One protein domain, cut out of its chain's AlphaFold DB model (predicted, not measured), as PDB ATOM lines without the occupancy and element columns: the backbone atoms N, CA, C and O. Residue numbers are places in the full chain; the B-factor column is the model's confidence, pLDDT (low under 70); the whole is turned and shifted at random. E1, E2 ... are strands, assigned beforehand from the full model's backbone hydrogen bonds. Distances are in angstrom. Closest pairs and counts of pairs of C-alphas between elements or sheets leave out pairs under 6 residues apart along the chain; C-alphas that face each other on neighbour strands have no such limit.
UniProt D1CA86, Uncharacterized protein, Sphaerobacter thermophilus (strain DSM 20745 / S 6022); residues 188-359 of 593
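Overview. This is residues 188 to 359 of the 593 residues of an uncharacterized protein of Sphaerobacter thermophilus (strain DSM 20745 / S 6022) (UniProt D1CA86). Three small twisted sheets, each a meander of four strands, stand face to face in a row like neighbouring blades of a propeller that does not close into a ring. The E5 to E8 sheet is in the middle, between the E1 to E4 sheet and the E9 to E12 sheet; the last two sheets come closest along E5 and E9 and spread apart toward E8 and E12. The printed part has 172 residues with twelve named strands, E1 to E12 in order along the chain, and no named helix, and its class is all strand. Each sheet is antiparallel, with its strands side by side in chain order. The whole is compact, with a radius of gyration of the C-alphas of 16.2 A and spans of 45 by 37 by 23 A.

Arrangement. The first sheet joins E1, residues 189 to 193, E2, residues 196 to 206, E3, residues 216 to 226, and E4, residues 232 to 243. It is a meander, each strand the antiparallel neighbour of the one before, and it is twisted, with E1 and E4 as edge strands. In the hairpin of E1 and E2, N 191 and O 198 are 2.9 A apart, within hydrogen-bond range; across E2 and E3, N 203 and O 221 are 2.8 A apart, and across E3 and E4, N 218 and O 241 are 2.8 A apart. E4 bends by 61 degrees at residue 240. The second meander joins E5, residues 255 to 261, E6, residues 267 to 276, E7, residues 279 to 288, and E8, residues 294 to 299. N 258 and O 271 are 3.0 A apart across E5 and E6, N 272 and O 283 are 3.0 A apart across E6 and E7, and N 284 and O 298 are 2.9 A apart across E7 and E8. The first and second sheets are face to face, their facing parts 9.6 A centre to centre and their strands at 22 degrees. The closest C-alphas of E1 and E5 are those of Leu 191 and Val 261, 6.6 A apart; those of E4 and E6 are Ala 243 and Gln 275, 5.3 A apart. The third meander joins E9, residues 308 to 315, E10, residues 321 to 330, E11, residues 334 to 343, and E12, residues 349 to 355. N 312 and O 325 are 2.8 A apart across E9 and E10, N 326 and O 338 are 2.8 A apart across E10 and E11, and N 339 and O 353 are 2.8 A apart across E11 and E12. The second and third sheets, face to face at 9.3 A, make a stack of sheets with the first. The closest C-alphas of E5 and E9 are those of Ser 258 and Arg 312, 5.5 A apart, while E8 and E12 are apart.

Along the chain. E1 begins at C-alpha 189 (30.798, -37.574, 21.292). From first to last C-alpha, E2 measures 31.8 A, E3 31.5 A, E4 27.5 A, E6 29.0 A, E7 30.0 A, E10 29.4 A and E11 30.1 A. C-alpha 255, where E5 begins, is at (43.713, -30.135, 17.179). E12 ends at C-alpha 355 (54.902, -33.482, 35.052).

Size, cuts and confidence. The two C-alphas farthest apart, those of Asn 195 and Glu 213, are 46.4 A from each other. The printed part has no cut. The link from E4 to E5, with 11 residues, is long; those from E2 to E3 and from E8 to E9 are short, and the others are tight. Residues 304 to 305, in the link from E8 to E9, pair antiparallel with residues 279 to 280 of E7. The mean pLDDT of the printed part is 88.7, and residues 331 to 334 are under 70.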
ATOM      1  N   GLU A 188      30.426 -37.597  17.098       81.69
ATOM      2  CA  GLU A 188      31.743 -37.987  17.604       81.69
ATOM      3  C   GLU A 188      31.648 -38.312  19.097       81.69
ATOM      4  O   GLU A 188      32.065 -39.388  19.525       81.69
ATOM      5  N   ASP A 189      30.984 -37.436  19.852       83.00
ATOM      6  CA  ASP A 189      30.798 -37.574  21.292       83.00
ATOM      7  C   ASP A 189      29.315 -37.740  21.643       83.00
ATOM      8  O   ASP A 189      28.439 -37.091  21.061       83.00
ATOM      9  N   LEU A 190      29.051 -38.594  22.631       83.62
ATOM     10  CA  LEU A 190      27.747 -38.764  23.258       83.62
ATOM     11  C   LEU A 190      27.783 -38.142  24.656       83.62
ATOM     12  O   LEU A 190      28.611 -38.515  25.486       83.62
ATOM     13  N   LEU A 191      26.875 -37.207  24.916       84.62
ATOM     14  CA  LEU A 191      26.746 -36.514  26.194       84.62
ATOM     15  C   LEU A 191      25.394 -36.849  26.822       84.62
ATOM     16  O   LEU A 191      24.384 -36.924  26.119       84.62
ATOM     17  N   HIS A 192      25.373 -37.005  28.145       84.00
ATOM     18  CA  HIS A 192      24.163 -37.306  28.901       84.00
ATOM     19  C   HIS A 192      24.132 -36.543  30.223       84.00
ATOM     20  O   HIS A 192      25.100 -36.581  30.981       84.00
ATOM     21  N   ALA A 193      23.011 -35.879  30.503       80.69
ATOM     22  CA  ALA A 193      22.729 -35.272  31.798       80.69
ATOM     23  C   ALA A 193      21.218 -35.250  32.050       80.69
ATOM     24  O   ALA A 193      20.439 -34.810  31.200       80.69
ATOM     25  N   GLY A 194      20.799 -35.710  33.230       76.25
ATOM     26  CA  GLY A 194      19.381 -35.861  33.551       76.25
ATOM     27  C   GLY A 194      18.674 -36.781  32.552       76.25
ATOM     28  O   GLY A 194      19.042 -37.941  32.432       76.25
ATOM     29  N   ASN A 195      17.680 -36.248  31.836       73.19
ATOM     30  CA  ASN A 195      16.920 -36.972  30.805       73.19
ATOM     31  C   ASN A 195      17.300 -36.536  29.378       73.19
ATOM     32  O   ASN A 195      16.559 -36.780  28.424       73.19
ATOM     33  N   HIS A 196      18.414 -35.822  29.223       81.12
ATOM     34  CA  HIS A 196      18.828 -35.256  27.951       81.12
ATOM     35  C   HIS A 196      20.060 -35.967  27.411       81.12
ATOM     36  O   HIS A 196      21.069 -36.120  28.101       81.12
ATOM     37  N   TRP A 197      19.966 -36.351  26.143       86.88
ATOM     38  CA  TRP A 197      21.047 -36.943  25.374       86.88
ATOM     39  C   TRP A 197      21.423 -36.003  24.242       86.88
ATOM     40  O   TRP A 197      20.549 -35.537  23.507       86.88
ATOM     41  N   TRP A 198      22.716 -35.777  24.049       87.50
ATOM     42  CA  TRP A 198      23.225 -35.004  22.924       87.50
ATOM     43  C   TRP A 198      24.285 -35.787  22.173       87.50
ATOM     44  O   TRP A 198      25.135 -36.445  22.768       87.50
ATOM     45  N   LEU A 199      24.257 -35.650  20.856       89.69
ATOM     46  CA  LEU A 199      25.346 -36.050  19.981       89.69
ATOM     47  C   LEU A 199      26.068 -34.798  19.518       89.69
ATOM     48  O   LEU A 199      25.445 -33.908  18.932       89.69
ATOM     49  N   ALA A 200      27.367 -34.733  19.777       87.81
ATOM     50  CA  ALA A 200      28.207 -33.620  19.373       87.81
ATOM     51  C   ALA A 200      29.099 -34.029  18.198       87.81
ATOM     52  O   ALA A 200      29.664 -35.121  18.171       87.81
ATOM     53  N   THR A 201      29.218 -33.152  17.205       91.75
ATOM     54  CA  THR A 201      30.160 -33.300  16.090       91.75
ATOM     55  C   THR A 201      31.019 -32.055  15.993       91.75
ATOM     56  O   THR A 201      30.506 -30.948  15.802       91.75
ATOM     57  N   THR A 202      32.331 -32.230  16.067       90.69
ATOM     58  CA  THR A 202      33.283 -31.149  15.851       90.69
ATOM     59  C   THR A 202      33.449 -30.921  14.352       90.69
ATOM     60  O   THR A 202      33.778 -31.830  13.594       90.69
ATOM     61  N   ARG A 203      33.254 -29.686  13.886       93.88
ATOM     62  CA  ARG A 203      33.523 -29.301  12.497       93.88
ATOM     63  C   ARG A 203      34.625 -28.265  12.417       93.88
ATOM     64  O   ARG A 203      34.614 -27.249  13.103       93.88
ATOM     65  N   LEU A 204      35.556 -28.525  11.506       92.50
ATOM     66  CA  LEU A 204      36.697 -27.669  11.215       92.50
ATOM     67  C   LEU A 204      36.673 -27.301   9.736       92.50
ATOM     68  O   LEU A 204      36.989 -28.116   8.872       92.50
ATOM     69  N   THR A 205      36.296 -26.059   9.437       94.50
ATOM     70  CA  THR A 205      36.201 -25.580   8.050       94.50
ATOM     71  C   THR A 205      37.377 -24.656   7.728       94.50
ATOM     72  O   THR A 205      37.505 -23.614   8.372       94.50
ATOM     73  N   PRO A 206      38.236 -24.964   6.739       93.25
ATOM     74  CA  PRO A 206      39.360 -24.097   6.398       93.25
ATOM     75  C   PRO A 206      38.873 -22.732   5.879       93.25
ATOM     76  O   PRO A 206      38.016 -22.649   4.999       93.25
ATOM     77  N   ARG A 207      39.442 -21.640   6.404       94.69
ATOM     78  CA  ARG A 207      39.144 -20.242   6.015       94.69
ATOM     79  C   ARG A 207      40.108 -19.682   4.963       94.69
ATOM     80  O   ARG A 207      40.041 -18.505   4.615       94.69
ATOM     81  N   GLY A 208      41.022 -20.503   4.457       90.94
ATOM     82  CA  GLY A 208      42.064 -20.095   3.523       90.94
ATOM     83  C   GLY A 208      42.964 -21.265   3.126       90.94
ATOM     84  O   GLY A 208      42.633 -22.414   3.420       90.94
ATOM     85  N   PRO A 209      44.094 -20.994   2.449       89.94
ATOM     86  CA  PRO A 209      45.036 -22.040   2.073       89.94
ATOM     87  C   PRO A 209      45.632 -22.707   3.318       89.94
ATOM     88  O   PRO A 209      46.063 -22.026   4.251       89.94
ATOM     89  N   VAL A 210      45.680 -24.037   3.297       90.25
ATOM     90  CA  VAL A 210      46.349 -24.873   4.298       90.25
ATOM     91  C   VAL A 210      47.638 -25.397   3.675       90.25
ATOM     92  O   VAL A 210      47.637 -25.837   2.525       90.25
ATOM     93  N   THR A 211      48.746 -25.309   4.409       86.00
ATOM     94  CA  THR A 211      50.040 -25.847   3.964       86.00
ATOM     95  C   THR A 211      50.700 -26.634   5.090       86.00
ATOM     96  O   THR A 211      50.622 -26.191   6.241       86.00
ATOM     97  N   PRO A 212      51.400 -27.741   4.793       82.81
ATOM     98  CA  PRO A 212      52.155 -28.484   5.801       82.81
ATOM     99  C   PRO A 212      53.167 -27.615   6.565       82.81
ATOM    100  O   PRO A 212      53.382 -27.816   7.757       82.81
ATOM    101  N   GLU A 213      53.776 -26.623   5.906       81.06
ATOM    102  CA  GLU A 213      54.837 -25.794   6.489       81.06
ATOM    103  C   GLU A 213      54.319 -24.717   7.452       81.06
ATOM    104  O   GLU A 213      54.984 -24.406   8.442       81.06
ATOM    105  N   TYR A 214      53.156 -24.122   7.167       80.31
ATOM    106  CA  TYR A 214      52.647 -22.960   7.913       80.31
ATOM    107  C   TYR A 214      51.324 -23.210   8.635       80.31
ATOM    108  O   TYR A 214      50.853 -22.322   9.361       80.31
ATOM    109  N   GLY A 215      50.735 -24.390   8.450       89.81
ATOM    110  CA  GLY A 215      49.395 -24.682   8.918       89.81
ATOM    111  C   GLY A 215      48.338 -23.915   8.130       89.81
ATOM    112  O   GLY A 215      48.501 -23.626   6.942       89.81
ATOM    113  N   GLY A 216      47.255 -23.578   8.820       93.06
ATOM    114  CA  GLY A 216      46.109 -22.875   8.261       93.06
ATOM    115  C   GLY A 216      45.296 -22.151   9.330       93.06
ATOM    116  O   GLY A 216      45.680 -22.080  10.503       93.06
ATOM    117  N   THR A 217      44.164 -21.605   8.902       95.69
ATOM    118  CA  THR A 217      43.118 -21.093   9.790       95.69
ATOM    119  C   THR A 217      41.860 -21.907   9.536       95.69
ATOM    120  O   THR A 217      41.441 -22.036   8.383       95.69
ATOM    121  N   TRP A 218      41.253 -22.423  10.597       95.00
ATOM    122  CA  TRP A 218      40.011 -23.184  10.557       95.00
ATOM    123  C   TRP A 218      38.968 -22.483  11.401       95.00
ATOM    124  O   TRP A 218      39.270 -21.965  12.468       95.00
ATOM    125  N   HIS A 219      37.740 -22.488  10.922       97.00
ATOM    126  CA  HIS A 219      36.583 -22.137  11.712       97.00
ATOM    127  C   HIS A 219      36.135 -23.379  12.474       97.00
ATOM    128  O   HIS A 219      35.856 -24.401  11.836       97.00
ATOM    129  N   LEU A 220      36.137 -23.305  13.803       96.25
ATOM    130  CA  LEU A 220      35.777 -24.404  14.690       96.25
ATOM    131  C   LEU A 220      34.341 -24.216  15.177       96.25
ATOM    132  O   LEU A 220      34.030 -23.235  15.845       96.25
ATOM    133  N   THR A 221      33.489 -25.192  14.888       97.00
ATOM    134  CA  THR A 221      32.121 -25.246  15.407       97.00
ATOM    135  C   THR A 221      31.850 -26.610  16.021       97.00
ATOM    136  O   THR A 221      32.354 -27.621  15.532       97.00
ATOM    137  N   VAL A 222      31.020 -26.658  17.056       95.62
ATOM    138  CA  VAL A 222      30.477 -27.913  17.590       95.62
ATOM    139  C   VAL A 222      28.996 -27.955  17.280       95.62
ATOM    140  O   VAL A 222      28.235 -27.117  17.753       95.62
ATOM    141  N   GLU A 223      28.586 -28.919  16.470       96.00
ATOM    142  CA  GLU A 223      27.184 -29.134  16.138       96.00
ATOM    143  C   GLU A 223      26.571 -30.126  17.115       96.00
ATOM    144  O   GLU A 223      27.102 -31.221  17.295       96.00
ATOM    145  N   LEU A 224      25.452 -29.745  17.724       94.31
ATOM    146  CA  LEU A 224      24.712 -30.587  18.650       94.31
ATOM    147  C   LEU A 224      23.420 -31.056  18.004       94.31
ATOM    148  O   LEU A 224      22.673 -30.277  17.406       94.31
ATOM    149  N   SER A 225      23.155 -32.343  18.154       93.50
ATOM    150  CA  SER A 225      21.890 -32.965  17.786       93.50
ATOM    151  C   SER A 225      21.280 -33.634  19.003       93.50
ATOM    152  O   SER A 225      21.989 -34.139  19.872       93.50
ATOM    153  N   ASP A 226      19.957 -33.642  19.055       91.75
ATOM    154  CA  ASP A 226      19.209 -34.353  20.080       91.75
ATOM    155  C   ASP A 226      19.433 -35.863  19.920       91.75
ATOM    156  O   ASP A 226      19.154 -36.429  18.861       91.75
ATOM    157  N   GLY A 227      19.945 -36.524  20.956       86.62
ATOM    158  CA  GLY A 227      20.254 -37.954  20.927       86.62
ATOM    159  C   GLY A 227      19.006 -38.829  20.779       86.62
ATOM    160  O   GLY A 227      19.081 -39.926  20.226       86.62
ATOM    161  N   LEU A 228      17.833 -38.338  21.196       87.25
ATOM    162  CA  LEU A 228      16.571 -39.079  21.117       87.25
ATOM    163  C   LEU A 228      15.894 -39.003  19.747       87.25
ATOM    164  O   LEU A 228      15.121 -39.889  19.407       87.25
ATOM    165  N   SER A 229      16.158 -37.985  18.938       87.00
ATOM    166  CA  SER A 229      15.501 -37.784  17.638       87.00
ATOM    167  C   SER A 229      16.474 -37.654  16.474       87.00
ATOM    168  O   SER A 229      16.038 -37.640  15.326       87.00
ATOM    169  N   GLY A 230      17.773 -37.522  16.740       88.00
ATOM    170  CA  GLY A 230      18.801 -37.227  15.743       88.00
ATOM    171  C   GLY A 230      18.648 -35.858  15.080       88.00
ATOM    172  O   GLY A 230      19.320 -35.581  14.088       88.00
ATOM    173  N   ARG A 231      17.740 -35.003  15.566       91.19
ATOM    174  CA  ARG A 231      17.500 -33.689  14.969       91.19
ATOM    175  C   ARG A 231      18.607 -32.722  15.379       91.19
ATOM    176  O   ARG A 231      18.891 -32.627  16.574       91.19
ATOM    177  N   PRO A 232      19.176 -31.955  14.434       93.25
ATOM    178  CA  PRO A 232      20.073 -30.861  14.775       93.25
ATOM    179  C   PRO A 232      19.363 -29.864  15.696       93.25
ATOM    180  O   PRO A 232      18.231 -29.464  15.412       93.25
ATOM    181  N   LEU A 233      20.028 -29.470  16.779       94.31
ATOM    182  CA  LEU A 233      19.537 -28.476  17.731       94.31
ATOM    183  C   LEU A 233      20.118 -27.103  17.397       94.31
ATOM    184  O   LEU A 233      19.397 -26.198  16.982       94.31
ATOM    185  N   TYR A 234      21.432 -26.965  17.544       95.62
ATOM    186  CA  TYR A 234      22.173 -25.731  17.311       95.62
ATOM    187  C   TYR A 234      23.664 -26.041  17.115       95.62
ATOM    188  O   TYR A 234      24.109 -27.180  17.277       95.62
ATOM    189  N   ALA A 235      24.440 -25.023  16.748       96.31
ATOM    190  CA  ALA A 235      25.891 -25.109  16.661       96.31
ATOM    191  C   ALA A 235      26.529 -24.065  17.580       96.31
ATOM    192  O   ALA A 235      26.137 -22.898  17.556       96.31
ATOM    193  N   VAL A 236      27.519 -24.483  18.363       97.38
ATOM    194  CA  VAL A 236      28.362 -23.597  19.169       97.38
ATOM    195  C   VAL A 236      29.511 -23.115  18.286       97.38
ATOM    196  O   VAL A 236      30.341 -23.917  17.851       97.38
ATOM    197  N   ASP A 237      29.546 -21.816  17.990       96.25
ATOM    198  CA  ASP A 237      30.602 -21.195  17.182       96.25
ATOM    199  C   ASP A 237      31.785 -20.776  18.067       96.25
ATOM    200  O   ASP A 237      31.718 -19.772  18.773       96.25
ATOM    201  N   LEU A 238      32.878 -21.545  18.016       96.00
ATOM    202  CA  LEU A 238      34.116 -21.278  18.760       96.00
ATOM    203  C   LEU A 238      35.076 -20.348  17.992       96.00
ATOM    204  O   LEU A 238      36.166 -20.025  18.478       96.00
ATOM    205  N   GLY A 239      34.677 -19.892  16.802       95.00
ATOM    206  CA  GLY A 239      35.389 -18.922  15.990       95.00
ATOM    207  C   GLY A 239      36.558 -19.493  15.187       95.00
ATOM    208  O   GLY A 239      36.733 -20.698  14.999       95.00
ATOM    209  N   ASP A 240      37.367 -18.578  14.656       95.88
ATOM    210  CA  ASP A 240      38.523 -18.926  13.835       95.88
ATOM    211  C   ASP A 240      39.748 -19.238  14.707       95.88
ATOM    212  O   ASP A 240      40.197 -18.429  15.523       95.88
ATOM    213  N   ILE A 241      40.346 -20.401  14.473       94.12
ATOM    214  CA  ILE A 241      41.550 -20.877  15.141       94.12
ATOM    215  C   ILE A 241      42.669 -21.119  14.137       94.12
ATOM    216  O   ILE A 241      42.477 -21.647  13.041       94.12
ATOM    217  N   ARG A 242      43.883 -20.747  14.534       94.25
ATOM    218  CA  ARG A 242      45.096 -21.070  13.787       94.25
ATOM    219  C   ARG A 242      45.746 -22.305  14.390       94.25
ATOM    220  O   ARG A 242      45.955 -22.352  15.600       94.25
ATOM    221  N   ALA A 243      46.112 -23.254  13.546       94.06
ATOM    222  CA  ALA A 243      46.793 -24.486  13.932       94.06
ATOM    223  C   ALA A 243      47.854 -24.896  12.893       94.06
ATOM    224  O   ALA A 243      47.847 -24.456  11.743       94.06
ATOM    225  N   SER A 244      48.800 -25.725  13.306       91.88
ATOM    226  CA  SER A 244      49.657 -26.504  12.417       91.88
ATOM    227  C   SER A 244      48.875 -27.699  11.856       91.88
ATOM    228  O   SER A 244      47.807 -28.034  12.361       91.88
ATOM    229  N   VAL A 245      49.390 -28.324  10.800       88.31
ATOM    230  CA  VAL A 245      48.858 -29.591  10.267       88.31
ATOM    231  C   VAL A 245      49.551 -30.747  10.997       88.31
ATOM    232  O   VAL A 245      50.724 -30.602  11.360       88.31
ATOM    233  N   TYR A 246      48.873 -31.875  11.220       80.81
ATOM    234  CA  TYR A 246      49.519 -33.061  11.795       80.81
ATOM    235  C   TYR A 246      50.733 -33.494  10.964       80.81
ATOM    236  O   TYR A 246      50.742 -33.412   9.733       80.81
ATOM    237  N   VAL A 247      51.778 -33.985  11.637       73.94
ATOM    238  CA  VAL A 247      52.981 -34.482  10.960       73.94
ATOM    239  C   VAL A 247      52.605 -35.658  10.060       73.94
ATOM    240  O   VAL A 247      52.148 -36.690  10.537       73.94
ATOM    241  N   GLY A 248      52.836 -35.511   8.755       75.62
ATOM    242  CA  GLY A 248      52.488 -36.525   7.756       75.62
ATOM    243  C   GLY A 248      51.129 -36.317   7.080       75.62
ATOM    244  O   GLY A 248      50.853 -37.015   6.108       75.62
ATOM    245  N   SER A 249      50.338 -35.335   7.524       78.75
ATOM    246  CA  SER A 249      49.092 -34.924   6.873       78.75
ATOM    247  C   SER A 249      49.297 -33.684   5.991       78.75
ATOM    248  O   SER A 249      50.213 -32.886   6.209       78.75
ATOM    249  N   ALA A 250      48.471 -33.544   4.951       79.62
ATOM    250  CA  ALA A 250      48.514 -32.401   4.036       79.62
ATOM    251  C   ALA A 250      47.547 -31.279   4.452       79.62
ATOM    252  O   ALA A 250      47.808 -30.111   4.158       79.62
ATOM    253  N   ASP A 251      46.455 -31.630   5.130       79.12
ATOM    254  CA  ASP A 251      45.316 -30.747   5.379       79.12
ATOM    255  C   ASP A 251      44.609 -30.952   6.733       79.12
ATOM    256  O   ASP A 251      43.780 -30.114   7.098       79.12
ATOM    257  N   GLU A 252      44.958 -31.972   7.523       83.62
ATOM    258  CA  GLU A 252      44.329 -32.205   8.831       83.62
ATOM    259  C   GLU A 252      44.955 -31.342   9.939       83.62
ATOM    260  O   GLU A 252      46.146 -31.480  10.248       83.62
ATOM    261  N   PRO A 253      44.182 -30.455  10.587       89.00
ATOM    262  CA  PRO A 253      44.702 -29.618  11.657       89.00
ATOM    263  C   PRO A 253      45.086 -30.441  12.889       89.00
ATOM    264  O   PRO A 253      44.336 -31.298  13.348       89.00
ATOM    265  N   ALA A 254      46.222 -30.093  13.488       89.75
ATOM    266  CA  ALA A 254      46.663 -30.623  14.770       89.75
ATOM    267  C   ALA A 254      45.858 -29.989  15.916       89.75
ATOM    268  O   ALA A 254      46.273 -29.001  16.534       89.75
ATOM    269  N   ILE A 255      44.665 -30.540  16.144       90.12
ATOM    270  CA  ILE A 255      43.713 -30.135  17.179       90.12
ATOM    271  C   ILE A 255      43.286 -31.365  17.990       90.12
ATOM    272  O   ILE A 255      43.161 -32.463  17.453       90.12
ATOM    273  N   SER A 256      43.059 -31.159  19.286       89.06
ATOM    274  CA  SER A 256      42.399 -32.103  20.191       89.06
ATOM    275  C   SER A 256      41.199 -31.405  20.819       89.06
ATOM    276  O   SER A 256      41.334 -30.271  21.276       89.06
ATOM    277  N   THR A 257      40.046 -32.064  20.833       90.00
ATOM    278  CA  THR A 257      38.810 -31.571  21.448       90.00
ATOM    279  C   THR A 257      38.316 -32.542  22.512       90.00
ATOM    280  O   THR A 257      38.684 -33.716  22.515       90.00
ATOM    281  N   SER A 258      37.534 -32.029  23.456       89.19
ATOM    282  CA  SER A 258      36.800 -32.830  24.434       89.19
ATOM    283  C   SER A 258      35.607 -32.024  24.934       89.19
ATOM    284  O   SER A 258      35.687 -30.798  25.048       89.19
ATOM    285  N   LEU A 259      34.504 -32.708  25.216       90.56
ATOM    286  CA  LEU A 259      33.281 -32.102  25.715       90.56
ATOM    287  C   LEU A 259      32.849 -32.769  27.012       90.56
ATOM    288  O   LEU A 259      33.082 -33.956  27.221       90.56
ATOM    289  N   ALA A 260      32.189 -31.988  27.857       90.38
ATOM    290  CA  ALA A 260      31.485 -32.487  29.022       90.38
ATOM    291  C   ALA A 260      30.217 -31.658  29.253       90.38
ATOM    292  O   ALA A 260      30.078 -30.548  28.734       90.38
ATOM    293  N   VAL A 261      29.290 -32.192  30.036       89.94
ATOM    294  CA  VAL A 261      28.032 -31.528  30.388       89.94
ATOM    295  C   VAL A 261      27.920 -31.457  31.905       89.94
ATOM    296  O   VAL A 261      28.356 -32.371  32.606       89.94
ATOM    297  N   ALA A 262      27.382 -30.354  32.423       90.44
ATOM    298  CA  ALA A 262      27.094 -30.234  33.847       90.44
ATOM    299  C   ALA A 262      26.108 -31.336  34.287       90.44
ATOM    300  O   ALA A 262      25.204 -31.666  33.517       90.44
ATOM    301  N   PRO A 263      26.210 -31.878  35.516       86.44
ATOM    302  CA  PRO A 263      25.302 -32.926  35.992       86.44
ATOM    303  C   PRO A 263      23.813 -32.549  35.931       86.44
ATOM    304  O   PRO A 263      22.958 -33.410  35.740       86.44
ATOM    305  N   ASP A 264      23.499 -31.258  36.069       87.12
ATOM    306  CA  ASP A 264      22.139 -30.719  35.968       87.12
ATOM    307  C   ASP A 264      21.679 -30.446  34.521       87.12
ATOM    308  O   ASP A 264      20.538 -30.038  34.303       87.12
ATOM    309  N   GLY A 265      22.555 -30.654  33.535       89.50
ATOM    310  CA  GLY A 265      22.292 -30.427  32.117       89.50
ATOM    311  C   GLY A 265      22.205 -28.957  31.708       89.50
ATOM    312  O   GLY A 265      21.792 -28.684  30.586       89.50
ATOM    313  N   SER A 266      22.562 -28.006  32.578       93.19
ATOM    314  CA  SER A 266      22.415 -26.567  32.301       93.19
ATOM    315  C   SER A 266      23.530 -25.989  31.424       93.19
ATOM    316  O   SER A 266      23.293 -25.074  30.633       93.19
ATOM    317  N   HIS A 267      24.740 -26.540  31.528       95.44
ATOM    318  CA  HIS A 267      25.925 -26.030  30.846       95.44
ATOM    319  C   HIS A 267      26.643 -27.118  30.054       95.44
ATOM    320  O   HIS A 267      26.799 -28.251  30.513       95.44
ATOM    321  N   LEU A 268      27.140 -26.734  28.882       95.44
ATOM    322  CA  LEU A 268      28.109 -27.487  28.103       95.44
ATOM    323  C   LEU A 268      29.495 -26.897  28.322       95.44
ATOM    324  O   LEU A 268      29.699 -25.687  28.203       95.44
ATOM    325  N   TYR A 269      30.461 -27.763  28.586       96.75
ATOM    326  CA  TYR A 269      31.860 -27.398  28.698       96.75
ATOM    327  C   TYR A 269      32.607 -27.905  27.476       96.75
ATOM    328  O   TYR A 269      32.573 -29.091  27.149       96.75
ATOM    329  N   LEU A 270      33.279 -26.986  26.792       96.69
ATOM    330  CA  LEU A 270      34.000 -27.269  25.561       96.69
ATOM    331  C   LEU A 270      35.479 -27.035  25.795       96.69
ATOM    332  O   LEU A 270      35.884 -25.944  26.190       96.69
ATOM    333  N   TYR A 271      36.286 -28.045  25.510       95.56
ATOM    334  CA  TYR A 271      37.732 -27.969  25.549       95.56
ATOM    335  C   TYR A 271      38.303 -28.160  24.148       95.56
ATOM    336  O   TYR A 271      37.901 -29.064  23.414       95.56
ATOM    337  N   TRP A 272      39.292 -27.341  23.794       95.25
ATOM    338  CA  TRP A 272      40.096 -27.574  22.604       95.25
ATOM    339  C   TRP A 272      41.541 -27.127  22.795       95.25
ATOM    340  O   TRP A 272      41.829 -26.082  23.378       95.25
ATOM    341  N   ALA A 273      42.467 -27.898  22.238       94.38
ATOM    342  CA  ALA A 273      43.872 -27.551  22.133       94.38
ATOM    343  C   ALA A 273      44.318 -27.562  20.679       94.38
ATOM    344  O   ALA A 273      44.006 -28.483  19.932       94.38
ATOM    345  N   ARG A 274      45.083 -26.543  20.288       93.81
ATOM    346  CA  ARG A 274      45.622 -26.376  18.935       93.81
ATOM    347  C   ARG A 274      47.141 -26.329  18.965       93.81
ATOM    348  O   ARG A 274      47.722 -25.634  19.804       93.81
ATOM    349  N   GLN A 275      47.787 -27.021  18.037       92.38
ATOM    350  CA  GLN A 275      49.235 -26.951  17.882       92.38
ATOM    351  C   GLN A 275      49.625 -25.700  17.087       92.38
ATOM    352  O   GLN A 275      49.084 -25.438  16.019       92.38
ATOM    353  N   LEU A 276      50.593 -24.932  17.579       87.44
ATOM    354  CA  LEU A 276      51.270 -23.860  16.854       87.44
ATOM    355  C   LEU A 276      52.780 -24.082  16.950       87.44
ATOM    356  O   LEU A 276      53.403 -23.883  17.999       87.44
ATOM    357  N   GLY A 277      53.384 -24.516  15.844       84.81
ATOM    358  CA  GLY A 277      54.781 -24.939  15.839       84.81
ATOM    359  C   GLY A 277      54.954 -26.209  16.673       84.81
ATOM    360  O   GLY A 277      54.437 -27.254  16.314       84.81
ATOM    361  N   GLN A 278      55.688 -26.122  17.784       78.62
ATOM    362  CA  GLN A 278      55.944 -27.261  18.684       78.62
ATOM    363  C   GLN A 278      55.099 -27.217  19.972       78.62
ATOM    364  O   GLN A 278      55.214 -28.099  20.822       78.62
ATOM    365  N   GLY A 279      54.299 -26.164  20.164       87.62
ATOM    366  CA  GLY A 279      53.506 -25.951  21.373       87.62
ATOM    367  C   GLY A 279      52.015 -26.119  21.120       87.62
ATOM    368  O   GLY A 279      51.505 -25.666  20.104       87.62
ATOM    369  N   TRP A 280      51.319 -26.720  22.074       91.88
ATOM    370  CA  TRP A 280      49.870 -26.814  22.140       91.88
ATOM    371  C   TRP A 280      49.339 -25.717  23.055       91.88
ATOM    372  O   TRP A 280      49.801 -25.569  24.191       91.88
ATOM    373  N   LEU A 281      48.398 -24.932  22.543       94.12
ATOM    374  CA  LEU A 281      47.658 -23.925  23.297       94.12
ATOM    375  C   LEU A 281      46.243 -24.433  23.503       94.12
ATOM    376  O   LEU A 281      45.573 -24.779  22.531       94.12
ATOM    377  N   ALA A 282      45.819 -24.471  24.757       95.19
ATOM    378  CA  ALA A 282      44.526 -24.999  25.148       95.19
ATOM    379  C   ALA A 282      43.564 -23.872  25.514       95.19
ATOM    380  O   ALA A 282      43.969 -22.823  26.013       95.19
ATOM    381  N   SER A 283      42.287 -24.083  25.262       96.88
ATOM    382  CA  SER A 283      41.203 -23.171  25.588       96.88
ATOM    383  C   SER A 283      40.010 -23.965  26.093       96.88
ATOM    384  O   SER A 283      39.851 -25.146  25.783       96.88
ATOM    385  N   VAL A 284      39.198 -23.301  26.901       97.81
ATOM    386  CA  VAL A 284      37.974 -23.841  27.474       97.81
ATOM    387  C   VAL A 284      36.864 -22.806  27.349       97.81
ATOM    388  O   VAL A 284      37.113 -21.599  27.451       97.81
ATOM    389  N   ALA A 285      35.644 -23.272  27.127       98.19
ATOM    390  CA  ALA A 285      34.451 -22.448  27.116       98.19
ATOM    391  C   ALA A 285      33.313 -23.107  27.898       98.19
ATOM    392  O   ALA A 285      33.237 -24.332  27.993       98.19
ATOM    393  N   ILE A 286      32.434 -22.261  28.425       98.00
ATOM    394  CA  ILE A 286      31.116 -22.623  28.935       98.00
ATOM    395  C   ILE A 286      30.103 -22.120  27.914       98.00
ATOM    396  O   ILE A 286      30.136 -20.941  27.544       98.00
ATOM    397  N   ALA A 287      29.197 -22.990  27.498       97.62
ATOM    398  CA  ALA A 287      28.021 -22.629  26.730       97.62
ATOM    399  C   ALA A 287      26.749 -23.030  27.481       97.62
ATOM    400  O   ALA A 287      26.741 -24.002  28.236       97.62
ATOM    401  N   ASP A 288      25.670 -22.288  27.269       96.38
ATOM    402  CA  ASP A 288      24.337 -22.699  27.710       96.38
ATOM    403  C   ASP A 288      23.895 -23.945  26.922       96.38
ATOM    404  O   ASP A 288      23.936 -23.961  25.690       96.38
ATOM    405  N   ALA A 289      23.479 -25.002  27.620       91.62
ATOM    406  CA  ALA A 289      23.142 -26.283  26.993       91.62
ATOM    407  C   ALA A 289      21.797 -26.276  26.240       91.62
ATOM    408  O   ALA A 289      21.515 -27.189  25.457       91.62
ATOM    409  N   GLY A 290      20.951 -25.263  26.439       91.38
ATOM    410  CA  GLY A 290      19.690 -25.115  25.713       91.38
ATOM    411  C   GLY A 290      19.840 -24.375  24.383       91.38
ATOM    412  O   GLY A 290      19.080 -24.626  23.446       91.38
ATOM    413  N   THR A 291      20.809 -23.466  24.293       94.44
ATOM    414  CA  THR A 291      20.934 -22.496  23.193       94.44
ATOM    415  C   THR A 291      22.268 -22.551  22.457       94.44
ATOM    416  O   THR A 291      22.349 -22.088  21.319       94.44
ATOM    417  N   GLY A 292      23.315 -23.088  23.087       94.69
ATOM    418  CA  GLY A 292      24.682 -23.072  22.571       94.69
ATOM    419  C   GLY A 292      25.379 -21.719  22.666       94.69
ATOM    420  O   GLY A 292      26.469 -21.564  22.113       94.69
ATOM    421  N   GLU A 293      24.777 -20.731  23.334       97.12
ATOM    422  CA  GLU A 293      25.403 -19.428  23.537       97.12
ATOM    423  C   GLU A 293      26.635 -19.572  24.434       97.12
ATOM    424  O   GLU A 293      26.546 -20.082  25.550       97.12
ATOM    425  N   ILE A 294      27.788 -19.100  23.955       98.00
ATOM    426  CA  ILE A 294      29.017 -19.069  24.750       98.00
ATOM    427  C   ILE A 294      28.865 -18.009  25.837       98.00
ATOM    428  O   ILE A 294      28.870 -16.808  25.563       98.00
ATOM    429  N   LEU A 295      28.795 -18.464  27.082       97.81
ATOM    430  CA  LEU A 295      28.700 -17.608  28.260       97.81
ATOM    431  C   LEU A 295      30.077 -17.088  28.670       97.81
ATOM    432  O   LEU A 295      30.234 -15.943  29.100       97.81
ATOM    433  N   LEU A 296      31.093 -17.942  28.542       97.94
ATOM    434  CA  LEU A 296      32.450 -17.632  28.959       97.94
ATOM    435  C   LEU A 296      33.467 -18.437  28.163       97.94
ATOM    436  O   LEU A 296      33.267 -19.614  27.895       97.94
ATOM    437  N   GLN A 297      34.600 -17.813  27.847       97.25
ATOM    438  CA  GLN A 297      35.732 -18.469  27.202       97.25
ATOM    439  C   GLN A 297      37.052 -18.001  27.822       97.25
ATOM    440  O   GLN A 297      37.229 -16.819  28.158       97.25
ATOM    441  N   ARG A 298      37.994 -18.936  27.969       96.25
ATOM    442  CA  ARG A 298      39.338 -18.707  28.509       96.25
ATOM    443  C   ARG A 298      40.382 -19.502  27.735       96.25
ATOM    444  O   ARG A 298      40.192 -20.674  27.433       96.25
ATOM    445  N   GLU A 299      41.518 -18.866  27.458       95.12
ATOM    446  CA  GLU A 299      42.732 -19.587  27.071       95.12
ATOM    447  C   GLU A 299      43.447 -20.041  28.349       95.12
ATOM    448  O   GLU A 299      43.603 -19.262  29.293       95.12
ATOM    449  N   LEU A 300      43.857 -21.305  28.400       93.75
ATOM    450  CA  LEU A 300      44.547 -21.864  29.555       93.75
ATOM    451  C   LEU A 300      46.000 -21.409  29.589       93.75
ATOM    452  O   LEU A 300      46.676 -21.284  28.566       93.75
ATOM    453  N   THR A 301      46.511 -21.203  30.801       88.56
ATOM    454  CA  THR A 301      47.858 -20.665  30.974       88.56
ATOM    455  C   THR A 301      48.922 -21.696  30.602       88.56
ATOM    456  O   THR A 301      49.002 -22.797  31.150       88.56
ATOM    457  N   GLY A 302      49.827 -21.280  29.718       85.56
ATOM    458  CA  GLY A 302      51.040 -22.013  29.380       85.56
ATOM    459  C   GLY A 302      50.864 -22.982  28.215       85.56
ATOM    460  O   GLY A 302      49.931 -23.780  28.160       85.56
ATOM    461  N   ALA A 303      51.825 -22.943  27.295       85.62
ATOM    462  CA  ALA A 303      51.887 -23.888  26.194       85.62
ATOM    463  C   ALA A 303      52.417 -25.255  26.656       85.62
ATOM    464  O   ALA A 303      53.320 -25.374  27.507       85.62
ATOM    465  N   VAL A 304      51.893 -26.301  26.034       85.81
ATOM    466  CA  VAL A 304      52.314 -27.677  26.256       85.81
ATOM    467  C   VAL A 304      53.123 -28.146  25.057       85.81
ATOM    468  O   VAL A 304      52.620 -28.226  23.950       85.81
ATOM    469  N   VAL A 305      54.409 -28.430  25.245       85.12
ATOM    470  CA  VAL A 305      55.282 -28.814  24.128       85.12
ATOM    471  C   VAL A 305      55.268 -30.333  23.981       85.12
ATOM    472  O   VAL A 305      55.817 -31.027  24.846       85.12
ATOM    473  N   ALA A 306      54.657 -30.825  22.905       81.69
ATOM    474  CA  ALA A 306      54.433 -32.244  22.631       81.69
ATOM    475  C   ALA A 306      54.295 -32.507  21.121       81.69
ATOM    476  O   ALA A 306      53.813 -31.638  20.391       81.69
ATOM    477  N   ASP A 307      54.668 -33.713  20.688       78.75
ATOM    478  CA  ASP A 307      54.460 -34.170  19.306       78.75
ATOM    479  C   ASP A 307      53.034 -34.700  19.136       78.75
ATOM    480  O   ASP A 307      52.396 -34.454  18.118       78.75
ATOM    481  N   VAL A 308      52.530 -35.385  20.168       77.25
ATOM    482  CA  VAL A 308      51.152 -35.867  20.249       77.25
ATOM    483  C   VAL A 308      50.524 -35.410  21.556       77.25
ATOM    484  O   VAL A 308      51.182 -35.381  22.605       77.25
ATOM    485  N   PHE A 309      49.254 -35.032  21.477       80.62
ATOM    486  CA  PHE A 309      48.518 -34.396  22.549       80.62
ATOM    487  C   PHE A 309      47.098 -34.955  22.617       80.62
ATOM    488  O   PHE A 309      46.425 -35.058  21.595       80.62
ATOM    489  N   TRP A 310      46.651 -35.282  23.826       82.88
ATOM    490  CA  TRP A 310      45.279 -35.710  24.095       82.88
ATOM    491  C   TRP A 310      44.768 -34.966  25.318       82.88
ATOM    492  O   TRP A 310      45.425 -35.012  26.359       82.88
ATOM    493  N   GLY A 311      43.619 -34.308  25.202       84.06
ATOM    494  CA  GLY A 311      42.902 -33.728  26.333       84.06
ATOM    495  C   GLY A 311      41.603 -34.476  26.616       84.06
ATOM    496  O   GLY A 311      40.951 -34.954  25.691       84.06
ATOM    497  N   ARG A 312      41.227 -34.562  27.890       85.50
ATOM    498  CA  ARG A 312      39.912 -35.016  28.349       85.50
ATOM    499  C   ARG A 312      39.408 -34.058  29.402       85.50
ATOM    500  O   ARG A 312      40.128 -33.738  30.348       85.50
ATOM    501  N   LEU A 313      38.170 -33.651  29.222       88.50
ATOM    502  CA  LEU A 313      37.431 -32.843  30.159       88.50
ATOM    503  C   LEU A 313      36.488 -33.743  30.957       88.50
ATOM    504  O   LEU A 313      35.821 -34.599  30.384       88.50
ATOM    505  N   ASP A 314      36.456 -33.542  32.266       87.75
ATOM    506  CA  ASP A 314      35.498 -34.165  33.174       87.75
ATOM    507  C   ASP A 314      34.896 -33.101  34.099       87.75
ATOM    508  O   ASP A 314      35.465 -32.011  34.259       87.75
ATOM    509  N   VAL A 315      33.751 -33.406  34.702       87.38
ATOM    510  CA  VAL A 315      33.043 -32.521  35.634       87.38
ATOM    511  C   VAL A 315      32.931 -33.224  36.979       87.38
ATOM    512  O   VAL A 315      32.602 -34.407  37.048       87.38
ATOM    513  N   SER A 316      33.204 -32.503  38.066       86.75
ATOM    514  CA  SER A 316      32.999 -33.047  39.407       86.75
ATOM    515  C   SER A 316      31.536 -33.444  39.614       86.75
ATOM    516  O   SER A 316      30.624 -32.841  39.049       86.75
ATOM    517  N   ALA A 317      31.296 -34.445  40.462       80.50
ATOM    518  CA  ALA A 317      29.949 -34.966  40.707       80.50
ATOM    519  C   ALA A 317      28.958 -33.896  41.213       80.50
ATOM    520  O   ALA A 317      27.757 -34.007  40.990       80.50
ATOM    521  N   ASP A 318      29.454 -32.852  41.884       84.88
ATOM    522  CA  ASP A 318      28.667 -31.713  42.363       84.88
ATOM    523  C   ASP A 318      28.506 -30.579  41.326       84.88
ATOM    524  O   ASP A 318      27.838 -29.585  41.605       84.88
ATOM    525  N   GLY A 319      29.122 -30.702  40.147       88.38
ATOM    526  CA  GLY A 319      29.078 -29.715  39.068       88.38
ATOM    527  C   GLY A 319      29.923 -28.459  39.305       88.38
ATOM    528  O   GLY A 319      29.871 -27.541  38.491       88.38
ATOM    529  N   THR A 320      30.687 -28.369  40.401       93.44
ATOM    530  CA  THR A 320      31.385 -27.124  40.772       93.44
ATOM    531  C   THR A 320      32.769 -26.975  40.150       93.44
ATOM    532  O   THR A 320      33.316 -25.868  40.121       93.44
ATOM    533  N   ARG A 321      33.357 -28.057  39.627       95.12
ATOM    534  CA  ARG A 321      34.717 -28.060  39.077       95.12
ATOM    535  C   ARG A 321      34.811 -28.799  37.756       95.12
ATOM    536  O   ARG A 321      34.150 -29.809  37.537       95.12
ATOM    537  N   LEU A 322      35.721 -28.322  36.914       94.81
ATOM    538  CA  LEU A 322      36.161 -29.023  35.714       94.81
ATOM    539  C   LEU A 322      37.536 -29.620  35.957       94.81
ATOM    540  O   LEU A 322      38.448 -28.917  36.401       94.81
ATOM    541  N   VAL A 323      37.699 -30.891  35.621       92.19
ATOM    542  CA  VAL A 323      38.976 -31.595  35.684       92.19
ATOM    543  C   VAL A 323      39.447 -31.839  34.262       92.19
ATOM    544  O   VAL A 323      38.898 -32.651  33.525       92.19
ATOM    545  N   LEU A 324      40.480 -31.105  33.864       91.81
ATOM    546  CA  LEU A 324      41.112 -31.243  32.566       91.81
ATOM    547  C   LEU A 324      42.400 -32.047  32.704       91.81
ATOM    548  O   LEU A 324      43.404 -31.579  33.248       91.81
ATOM    549  N   ALA A 325      42.372 -33.243  32.145       88.31
ATOM    550  CA  ALA A 325      43.517 -34.112  31.991       88.31
ATOM    551  C   ALA A 325      44.124 -33.914  30.598       88.31
ATOM    552  O   ALA A 325      43.417 -33.977  29.600       88.31
ATOM    553  N   GLU A 326      45.431 -33.682  30.499       87.38
ATOM    554  CA  GLU A 326      46.129 -33.503  29.224       87.38
ATOM    555  C   GLU A 326      47.384 -34.360  29.198       87.38
ATOM    556  O   GLU A 326      48.332 -34.131  29.952       87.38
ATOM    557  N   ARG A 327      47.427 -35.340  28.298       82.00
ATOM    558  CA  ARG A 327      48.601 -36.180  28.091       82.00
ATOM    559  C   ARG A 327      49.407 -35.693  26.909       82.00
ATOM    560  O   ARG A 327      48.897 -35.306  25.863       82.00
ATOM    561  N   THR A 328      50.713 -35.789  27.092       79.56
ATOM    562  CA  THR A 328      51.711 -35.375  26.122       79.56
ATOM    563  C   THR A 328      52.628 -36.536  25.813       79.56
ATOM    564  O   THR A 328      53.091 -37.225  26.725       79.56
ATOM    565  N   ALA A 329      52.920 -36.732  24.534       74.62
ATOM    566  CA  ALA A 329      53.963 -37.635  24.087       74.62
ATOM    567  C   ALA A 329      54.921 -36.903  23.146       74.62
ATOM    568  O   ALA A 329      54.508 -36.113  22.295       74.62
ATOM    569  N   ARG A 330      56.217 -37.177  23.299       73.31
ATOM    570  CA  ARG A 330      57.244 -36.845  22.304       73.31
ATOM    571  C   ARG A 330      57.854 -38.123  21.744       73.31
ATOM    572  O   ARG A 330      58.043 -39.086  22.488       73.31
ATOM    573  N   SER A 331      58.204 -38.089  20.463       60.62
ATOM    574  CA  SER A 331      58.709 -39.140  19.558       60.62
ATOM    575  C   SER A 331      59.892 -39.993  20.058       60.62
ATOM    576  O   SER A 331      60.325 -40.906  19.362       60.62
ATOM    577  N   ALA A 332      60.381 -39.776  21.283       51.69
ATOM    578  CA  ALA A 332      61.468 -40.519  21.913       51.69
ATOM    579  C   ALA A 332      61.151 -40.985  23.355       51.69
ATOM    580  O   ALA A 332      62.014 -40.897  24.222       51.69
ATOM    581  N   SER A 333      59.941 -41.499  23.626       54.66
ATOM    582  CA  SER A 333      59.493 -42.133  24.899       54.66
ATOM    583  C   SER A 333      59.189 -41.217  26.093       54.66
ATOM    584  O   SER A 333      58.794 -41.688  27.160       54.66
ATOM    585  N   GLN A 334      59.287 -39.899  25.928       59.84
ATOM    586  CA  GLN A 334      58.955 -38.960  26.997       59.84
ATOM    587  C   GLN A 334      57.445 -38.713  27.032       59.84
ATOM    588  O   GLN A 334      56.922 -37.911  26.255       59.84
ATOM    589  N   SER A 335      56.754 -39.423  27.927       71.81
ATOM    590  CA  SER A 335      55.368 -39.126  28.293       71.81
ATOM    591  C   SER A 335      55.326 -38.215  29.519       71.81
ATOM    592  O   SER A 335      56.155 -38.315  30.429       71.81
ATOM    593  N   GLY A 336      54.362 -37.310  29.534       80.31
ATOM    594  CA  GLY A 336      54.052 -36.472  30.682       80.31
ATOM    595  C   GLY A 336      52.599 -36.034  30.639       80.31
ATOM    596  O   GLY A 336      51.899 -36.294  29.656       80.31
ATOM    597  N   TYR A 337      52.166 -35.331  31.674       86.12
ATOM    598  CA  TYR A 337      50.812 -34.808  31.755       86.12
ATOM    599  C   TYR A 337      50.784 -33.372  32.273       86.12
ATOM    600  O   TYR A 337      51.695 -32.903  32.973       86.12
ATOM    601  N   ARG A 338      49.715 -32.670  31.914       89.62
ATOM    602  CA  ARG A 338      49.209 -31.514  32.637       89.62
ATOM    603  C   ARG A 338      47.818 -31.873  33.141       89.62
ATOM    604  O   ARG A 338      47.020 -32.450  32.418       89.62
ATOM    605  N   LEU A 339      47.571 -31.563  34.396       91.62
ATOM    606  CA  LEU A 339      46.277 -31.688  35.032       91.62
ATOM    607  C   LEU A 339      45.883 -30.292  35.488       91.62
ATOM    608  O   LEU A 339      46.652 -29.640  36.195       91.62
ATOM    609  N   THR A 340      44.724 -29.828  35.056       94.44
ATOM    610  CA  THR A 340      44.223 -28.494  35.371       94.44
ATOM    611  C   THR A 340      42.836 -28.638  35.962       94.44
ATOM    612  O   THR A 340      41.970 -29.251  35.348       94.44
ATOM    613  N   VAL A 341      42.625 -28.068  37.142       96.12
ATOM    614  CA  VAL A 341      41.305 -27.987  37.761       96.12
ATOM    615  C   VAL A 341      40.828 -26.554  37.689       96.12
ATOM    616  O   VAL A 341      41.554 -25.634  38.080       96.12
ATOM    617  N   LEU A 342      39.619 -26.373  37.180       97.69
ATOM    618  CA  LEU A 342      38.989 -25.076  37.006       97.69
ATOM    619  C   LEU A 342      37.723 -24.995  37.852       97.69
ATOM    620  O   LEU A 342      37.039 -26.000  38.040       97.69
ATOM    621  N   ASP A 343      37.395 -23.795  38.315       97.38
ATOM    622  CA  ASP A 343      36.045 -23.487  38.779       97.38
ATOM    623  C   ASP A 343      35.088 -23.573  37.583       97.38
ATOM    624  O   ASP A 343      35.347 -22.982  36.531       97.38
ATOM    625  N   ALA A 344      34.008 -24.341  37.711       95.88
ATOM    626  CA  ALA A 344      33.116 -24.607  36.587       95.88
ATOM    627  C   ALA A 344      32.251 -23.401  36.197       95.88
ATOM    628  O   ALA A 344      31.746 -23.369  35.078       95.88
ATOM    629  N   ALA A 345      32.089 -22.401  37.070       96.50
ATOM    630  CA  ALA A 345      31.313 -21.198  36.781       96.50
ATOM    631  C   ALA A 345      32.183 -20.072  36.202       96.50
ATOM    632  O   ALA A 345      31.733 -19.327  35.330       96.50
ATOM    633  N   THR A 346      33.426 -19.928  36.673       97.12
ATOM    634  CA  THR A 346      34.313 -18.820  36.272       97.12
ATOM    635  C   THR A 346      35.446 -19.224  35.333       97.12
ATOM    636  O   THR A 346      36.115 -18.348  34.777       97.12
ATOM    637  N   LEU A 347      35.672 -20.527  35.131       97.50
ATOM    638  CA  LEU A 347      36.828 -21.093  34.424       97.50
ATOM    639  C   LEU A 347      38.184 -20.653  35.005       97.50
ATOM    640  O   LEU A 347      39.214 -20.781  34.336       97.50
ATOM    641  N   ASP A 348      38.211 -20.133  36.234       96.81
ATOM    642  CA  ASP A 348      39.455 -19.763  36.896       96.81
ATOM    643  C   ASP A 348      40.199 -21.018  37.349       96.81
ATOM    644  O   ASP A 348      39.612 -21.981  37.843       96.81
ATOM    645  N   THR A 349      41.522 -21.014  37.193       96.81
ATOM    646  CA  THR A 349      42.353 -22.137  37.623       96.81
ATOM    647  C   THR A 349      42.386 -22.239  39.144       96.81
ATOM    648  O   THR A 349      42.950 -21.378  39.820       96.81
ATOM    649  N   VAL A 350      41.837 -23.333  39.666       96.62
ATOM    650  CA  VAL A 350      41.878 -23.707  41.085       96.62
ATOM    651  C   VAL A 350      43.201 -24.399  41.405       96.62
ATOM    652  O   VAL A 350      43.868 -24.062  42.381       96.62
ATOM    653  N   ALA A 351      43.606 -25.347  40.560       96.06
ATOM    654  CA  ALA A 351      44.862 -26.074  40.695       96.06
ATOM    655  C   ALA A 351      45.436 -26.416  39.320       96.06
ATOM    656  O   ALA A 351      44.702 -26.623  38.356       96.06
ATOM    657  N   GLN A 352      46.762 -26.489  39.217       94.75
ATOM    658  CA  GLN A 352      47.416 -26.968  38.007       94.75
ATOM    659  C   GLN A 352      48.697 -27.712  38.354       94.75
ATOM    660  O   GLN A 352      49.601 -27.169  38.992       94.75
ATOM    661  N   HIS A 353      48.806 -28.930  37.839       92.00
ATOM    662  CA  HIS A 353      49.939 -29.816  38.040       92.00
ATOM    663  C   HIS A 353      50.525 -30.196  36.698       92.00
ATOM    664  O   HIS A 353      49.811 -30.515  35.752       92.00
ATOM    665  N   ARG A 354      51.851 -30.146  36.593       88.56
ATOM    666  CA  ARG A 354      52.551 -30.514  35.367       88.56
ATOM    667  C   ARG A 354      53.719 -31.419  35.696       88.56
ATOM    668  O   ARG A 354      54.580 -31.071  36.508       88.56
ATOM    669  N   ARG A 355      53.778 -32.552  35.008       84.94
ATOM    670  CA  ARG A 355      54.902 -33.482  35.052       84.94
ATOM    671  C   ARG A 355      55.397 -33.720  33.639       84.94
ATOM    672  O   ARG A 355      54.701 -34.273  32.796       84.94
ATOM    673  N   THR A 356      56.615 -33.270  33.372       78.31
ATOM    674  CA  THR A 356      57.321 -33.550  32.122       78.31
ATOM    675  C   THR A 356      58.239 -34.741  32.337       78.31
ATOM    676  O   THR A 356      59.049 -34.688  33.257       78.31
ATOM    677  N   VAL A 357      58.170 -35.756  31.473       74.88
ATOM    678  CA  VAL A 357      59.051 -36.936  31.545       74.88
ATOM    679  C   VAL A 357      58.894 -37.675  32.877       74.88
ATOM    680  O   VAL A 357      59.830 -37.785  33.661       74.88
ATOM    681  N   ALA A 358      57.685 -38.164  33.146       71.62
ATOM    682  CA  ALA A 358      57.376 -38.875  34.385       71.62
ATOM    683  C   ALA A 358      56.835 -40.282  34.094       71.62
ATOM    684  O   ALA A 358      55.695 -40.573  34.446       71.62
ATOM    685  N   PRO A 359      57.614 -41.157  33.425       70.62
ATOM    686  CA  PRO A 359      57.155 -42.510  33.111       70.62
ATOM    687  C   PRO A 359      56.820 -43.313  34.375       70.62
ATOM    688  O   PRO A 359      55.935 -44.158  34.312       70.62
TER     689      PRO A 359